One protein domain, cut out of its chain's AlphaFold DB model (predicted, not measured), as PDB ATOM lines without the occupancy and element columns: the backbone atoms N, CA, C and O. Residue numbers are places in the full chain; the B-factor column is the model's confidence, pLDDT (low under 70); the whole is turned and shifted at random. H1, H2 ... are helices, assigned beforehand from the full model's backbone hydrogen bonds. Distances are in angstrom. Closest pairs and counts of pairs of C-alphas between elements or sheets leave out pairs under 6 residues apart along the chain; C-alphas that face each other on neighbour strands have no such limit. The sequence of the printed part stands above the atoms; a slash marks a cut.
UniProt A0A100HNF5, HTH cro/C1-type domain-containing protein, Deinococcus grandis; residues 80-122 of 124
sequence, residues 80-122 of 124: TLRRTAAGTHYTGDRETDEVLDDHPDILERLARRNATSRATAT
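Overview. This is residues 80 to 122 of the 124 residues of the protein "HTH cro/C1-type domain-containing protein" of Deinococcus grandis (UniProt A0A100HNF5). A single long helix, H2, makes an arm on a small head formed by the short helix H1 and the unnamed stretch 80 to 93, and H1 and H2 meet near their ends as an L; residues 109 to 122, of which 109 to 121 belong to H2, stand free and stick out from the head. The printed part has 43 residues with two named helices, H1 then H2, and no named strand; the class is all helix. It is loose, with a radius of gyration of the C-alphas of 12.7 A, and spans 38 by 17 by 15 A, the arm making the length.

Arrangement. H2, residues 106 to 121, and H1, residues 94 to 102, are close but not clearly touching; their closest C-alphas, those of Ile 106 and Leu 100, are 7.0 A apart. Their lines are about perpendicular, at 87 degrees. In H1 and H2 every O i to N i+4 pair is within hydrogen-bond range.

Along the chain. H2 measures 22.7 A, from C-alpha 106 at (170.359, 275.126, 207.554) to C-alpha 121 at (175.208, 258.008, 193.410). H1 measures 12.1 A and begins at C-alpha 94, (182.127, 282.595, 215.964).

Size, cuts and confidence. The C-alphas farthest apart, those of Leu 81 and Thr 122, are 38.3 A apart. The printed part has no cut, and the link from H1 to H2 is tight. Residues 80 to 81 and 119 to 122 have pLDDT under 70.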
ATOM      1  N   THR A  80     179.536 275.240 225.016       63.47
ATOM      2  CA  THR A  80     179.035 273.930 224.551       63.47
ATOM      3  C   THR A  80     177.695 273.528 225.173       63.47
ATOM      4  O   THR A  80     177.053 272.601 224.696       63.47
ATOM      5  N   LEU A  81     177.222 274.221 226.215       67.62
ATOM      6  CA  LEU A  81     175.886 274.010 226.786       67.62
ATOM      7  C   LEU A  81     174.808 274.867 226.107       67.62
ATOM      8  O   LEU A  81     173.622 274.551 226.215       67.62
ATOM      9  N   ARG A  82     175.201 275.933 225.399       80.06
ATOM     10  CA  ARG A  82     174.285 276.785 224.639       80.06
ATOM     11  C   ARG A  82     173.937 276.097 223.322       80.06
ATOM     12  O   ARG A  82     174.785 275.442 222.714       80.06
ATOM     13  N   ARG A  83     172.687 276.249 222.886       86.00
ATOM     14  CA  ARG A  83     172.227 275.790 221.573       86.00
ATOM     15  C   ARG A  83     172.039 276.964 220.631       86.00
ATOM     16  O   ARG A  83     171.521 277.991 221.067       86.00
ATOM     17  N   THR A  84     172.455 276.789 219.384       89.06
ATOM     18  CA  THR A  84     172.176 277.717 218.289       89.06
ATOM     19  C   THR A  84     170.699 277.645 217.899       89.06
ATOM     20  O   THR A  84     169.995 276.695 218.275       89.06
ATOM     21  N   ALA A  85     170.215 278.613 217.121       90.56
ATOM     22  CA  ALA A  85     168.848 278.596 216.590       90.56
ATOM     23  C   ALA A  85     168.567 277.352 215.723       90.56
ATOM     24  O   ALA A  85     167.447 276.843 215.723       90.56
ATOM     25  N   ALA A  86     169.595 276.800 215.065       89.50
ATOM     26  CA  ALA A  86     169.529 275.531 214.338       89.50
ATOM     27  C   ALA A  86     169.447 274.273 215.233       89.50
ATOM     28  O   ALA A  86     169.425 273.146 214.733       89.50
ATOM     29  N   GLY A  87     169.413 274.424 216.562       87.44
ATOM     30  CA  GLY A  87     169.156 273.340 217.514       87.44
ATOM     31  C   GLY A  87     170.369 272.482 217.891       87.44
ATOM     32  O   GLY A  87     170.216 271.542 218.680       87.44
ATOM     33  N   THR A  88     171.562 272.814 217.385       88.25
ATOM     34  CA  THR A  88     172.840 272.173 217.740       88.25
ATOM     35  C   THR A  88     173.577 272.955 218.826       88.25
ATOM     36  O   THR A  88     173.264 274.109 219.093       88.25
ATOM     37  N   HIS A  89     174.550 272.328 219.480       87.44
ATOM     38  CA  HIS A  89     175.428 273.011 220.428       87.44
ATOM     39  C   HIS A  89     176.356 273.996 219.708       87.44
ATOM     40  O   HIS A  89     176.797 273.706 218.594       87.44
ATOM     41  N   TYR A  90     176.664 275.124 220.357       86.06
ATOM     42  CA  TYR A  90     177.700 276.042 219.871       86.06
ATOM     43  C   TYR A  90     179.035 275.305 219.782       86.06
ATOM     44  O   TYR A  90     179.417 274.546 220.682       86.06
ATOM     45  N   THR A  91     179.735 275.564 218.690       83.56
ATOM     46  CA  THR A  91     181.017 274.960 218.342       83.56
ATOM     47  C   THR A  91     182.196 275.688 218.985       83.56
ATOM     48  O   THR A  91     183.257 275.090 219.157       83.56
ATOM     49  N   GLY A  92     182.003 276.957 219.368       81.75
ATOM     50  CA  GLY A  92     183.056 277.841 219.865       81.75
ATOM     51  C   GLY A  92     183.753 278.635 218.756       81.75
ATOM     52  O   GLY A  92     184.551 279.520 219.066       81.75
ATOM     53  N   ASP A  93     183.438 278.359 217.488       88.06
ATOM     54  CA  ASP A  93     183.836 279.171 216.343       88.06
ATOM     55  C   ASP A  93     182.747 280.204 216.021       88.06
ATOM     56  O   ASP A  93     181.616 279.852 215.691       88.06
ATOM     57  N   ARG A  94     183.096 281.495 216.104       89.69
ATOM     58  CA  ARG A  94     182.127 282.595 215.964       89.69
ATOM     59  C   ARG A  94     181.428 282.581 214.607       89.69
ATOM     60  O   ARG A  94     180.226 282.796 214.555       89.69
ATOM     61  N   GLU A  95     182.175 282.356 213.529       92.00
ATOM     62  CA  GLU A  95     181.626 282.386 212.169       92.00
ATOM     63  C   GLU A  95     180.615 281.256 211.963       92.00
ATOM     64  O   GLU A  95     179.493 281.490 211.516       92.00
ATOM     65  N   THR A  96     180.978 280.037 212.364       90.56
ATOM     66  CA  THR A  96     180.087 278.876 212.295       90.56
ATOM     67  C   THR A  96     178.843 279.072 213.158       90.56
ATOM     68  O   THR A  96     177.729 278.791 212.716       90.56
ATOM     69  N   ASP A  97     179.021 279.561 214.383       92.25
ATOM     70  CA  ASP A  97     177.931 279.724 215.339       92.25
ATOM     71  C   ASP A  97     176.946 280.832 214.907       92.25
ATOM     72  O   ASP A  97     175.738 280.652 215.048       92.25
ATOM     73  N   GLU A  98     177.430 281.923 214.297       93.50
ATOM     74  CA  GLU A  98     176.592 282.989 213.715       93.50
ATOM     75  C   GLU A  98     175.743 282.477 212.551       93.50
ATOM     76  O   GLU A  98     174.534 282.693 212.523       93.50
ATOM     77  N   VAL A  99     176.334 281.710 211.631       93.06
ATOM     78  CA  VAL A  99     175.590 281.108 210.512       93.06
ATOM     79  C   VAL A  99     174.480 280.176 211.010       93.06
ATOM     80  O   VAL A  99     173.390 280.140 210.434       93.06
ATOM     81  N   LEU A 100     174.739 279.407 212.071       92.75
ATOM     82  CA  LEU A 100     173.760 278.496 212.669       92.75
ATOM     83  C   LEU A 100     172.641 279.223 213.433       92.75
ATOM     84  O   LEU A 100     171.563 278.650 213.609       92.75
ATOM     85  N   ASP A 101     172.885 280.447 213.896       93.94
ATOM     86  CA  ASP A 101     171.870 281.299 214.516       93.94
ATOM     87  C   ASP A 101     171.021 282.038 213.473       93.94
ATOM     88  O   ASP A 101     169.794 282.071 213.590       93.94
ATOM     89  N   ASP A 102     171.649 282.559 212.418       96.25
ATOM     90  CA  ASP A 102     170.969 283.302 211.351       96.25
ATOM     91  C   ASP A 102     170.113 282.394 210.449       96.25
ATOM     92  O   ASP A 102     169.157 282.844 209.806       96.25
ATOM     93  N   HIS A 103     170.430 281.094 210.401       93.56
ATOM     94  CA  HIS A 103     169.757 280.115 209.549       93.56
ATOM     95  C   HIS A 103     169.306 278.868 210.331       93.56
ATOM     96  O   HIS A 103     169.946 277.814 210.249       93.56
ATOM     97  N   PRO A 104     168.165 278.924 211.044       91.75
ATOM     98  CA  PRO A 104     167.703 277.822 211.893       91.75
ATOM     99  C   PRO A 104     167.374 276.528 211.125       91.75
ATOM    100  O   PRO A 104     167.383 275.442 211.700       91.75
ATOM    101  N   ASP A 105     167.108 276.605 209.820       92.50
ATOM    102  CA  ASP A 105     166.773 275.463 208.960       92.50
ATOM    103  C   ASP A 105     167.982 274.888 208.192       92.50
ATOM    104  O   ASP A 105     167.842 273.934 207.415       92.50
ATOM    105  N   ILE A 106     169.185 275.448 208.380       91.31
ATOM    106  CA  ILE A 106     170.359 275.126 207.554       91.31
ATOM    107  C   ILE A 106     170.746 273.646 207.627       91.31
ATOM    108  O   ILE A 106     171.094 273.040 206.608       91.31
ATOM    109  N   LEU A 107     170.616 273.034 208.805       90.94
ATOM    110  CA  LEU A 107     170.926 271.620 209.011       90.94
ATOM    111  C   LEU A 107     169.917 270.710 208.300       90.94
ATOM    112  O   LEU A 107     170.308 269.712 207.695       90.94
ATOM    113  N   GLU A 108     168.634 271.078 208.288       90.12
ATOM    114  CA  GLU A 108     167.600 270.338 207.559       90.12
ATOM    115  C   GLU A 108     167.813 270.441 206.042       90.12
ATOM    116  O   GLU A 108     167.681 269.459 205.306       90.12
ATOM    117  N   ARG A 109     168.186 271.625 205.547       90.00
ATOM    118  CA  ARG A 109     168.524 271.834 204.130       90.00
ATOM    119  C   ARG A 109     169.734 271.005 203.703       90.00
ATOM    120  O   ARG A 109     169.697 270.381 202.641       90.00
ATOM    121  N   LEU A 110     170.780 270.963 204.527       90.00
ATOM    122  CA  LEU A 110     171.960 270.131 204.286       90.00
ATOM    123  C   LEU A 110     171.611 268.639 204.290       90.00
ATOM    124  O   LEU A 110     172.030 267.913 203.387       90.00
ATOM    125  N   ALA A 111     170.798 268.186 205.249       89.50
ATOM    126  CA  ALA A 111     170.348 266.798 205.320       89.50
ATOM    127  C   ALA A 111     169.575 266.383 204.057       89.50
ATOM    128  O   ALA A 111     169.881 265.347 203.462       89.50
ATOM    129  N   ARG A 112     168.639 267.225 203.594       90.75
ATOM    130  CA  ARG A 112     167.891 267.001 202.347       90.75
ATOM    131  C   ARG A 112     168.814 266.916 201.134       90.75
ATOM    132  O   ARG A 112     168.703 265.979 200.351       90.75
ATOM    133  N   ARG A 113     169.769 267.842 201.003       91.19
ATOM    134  CA  ARG A 113     170.736 267.841 199.894       91.19
ATOM    135  C   ARG A 113     171.591 266.572 199.876       91.19
ATOM    136  O   ARG A 113     171.742 265.957 198.825       91.19
ATOM    137  N   ASN A 114     172.108 266.159 201.032       87.19
ATOM    138  CA  ASN A 114     172.942 264.964 201.146       87.19
ATOM    139  C   ASN A 114     172.163 263.674 200.847       87.19
ATOM    140  O   ASN A 114     172.723 262.745 200.263       87.19
ATOM    141  N   ALA A 115     170.877 263.617 201.211       84.19
ATOM    142  CA  ALA A 115     170.003 262.500 200.860       84.19
ATOM    143  C   ALA A 115     169.806 262.395 199.338       84.19
ATOM    144  O   ALA A 115     169.963 261.309 198.777       84.19
ATOM    145  N   THR A 116     169.559 263.519 198.657       79.69
ATOM    146  CA  THR A 116     169.432 263.562 197.191       79.69
ATOM    147  C   THR A 116     170.727 263.136 196.494       79.69
ATOM    148  O   THR A 116     170.684 262.296 195.600       79.69
ATOM    149  N   SER A 117     171.888 263.647 196.923       77.12
ATOM    150  CA  SER A 117     173.184 263.287 196.322       77.12
ATOM    151  C   SER A 117     173.558 261.814 196.518       77.12
ATOM    152  O   SER A 117     174.193 261.220 195.650       77.12
ATOM    153  N   ARG A 118     173.152 261.196 197.635       70.56
ATOM    154  CA  ARG A 118     173.325 259.750 197.845       70.56
ATOM    155  C   ARG A 118     172.417 258.923 196.937       70.56
ATOM    156  O   ARG A 118     172.883 257.939 196.374       70.56
ATOM    157  N   ALA A 119     171.162 259.331 196.749       69.56
ATOM    158  CA  ALA A 119     170.232 258.625 195.868       69.56
ATOM    159  C   ALA A 119     170.721 258.595 194.409       69.56
ATOM    160  O   ALA A 119     170.633 257.559 193.757       69.56
ATOM    161  N   THR A 120     171.312 259.689 193.918       68.19
ATOM    162  CA  THR A 120     171.875 259.751 192.558       68.19
ATOM    163  C   THR A 120     173.155 258.932 192.390       68.19
ATOM    164  O   THR A 120     173.394 258.410 191.313       68.19
ATOM    165  N   ALA A 121     173.956 258.772 193.449       65.62
ATOM    166  CA  ALA A 121     175.208 258.008 193.410       65.62
ATOM    167  C   ALA A 121     175.018 256.478 193.494       65.62
ATOM    168  O   ALA A 121     175.986 255.740 193.380       65.62
ATOM    169  N   THR A 122     173.792 255.992 193.728       60.44
ATOM    170  CA  THR A 122     173.490 254.547 193.839       60.44
ATOM    171  C   THR A 122     172.806 253.994 192.578       60.44
ATOM    172  O   THR A 122     172.220 252.915 192.617       60.44
TER     173      THR A 122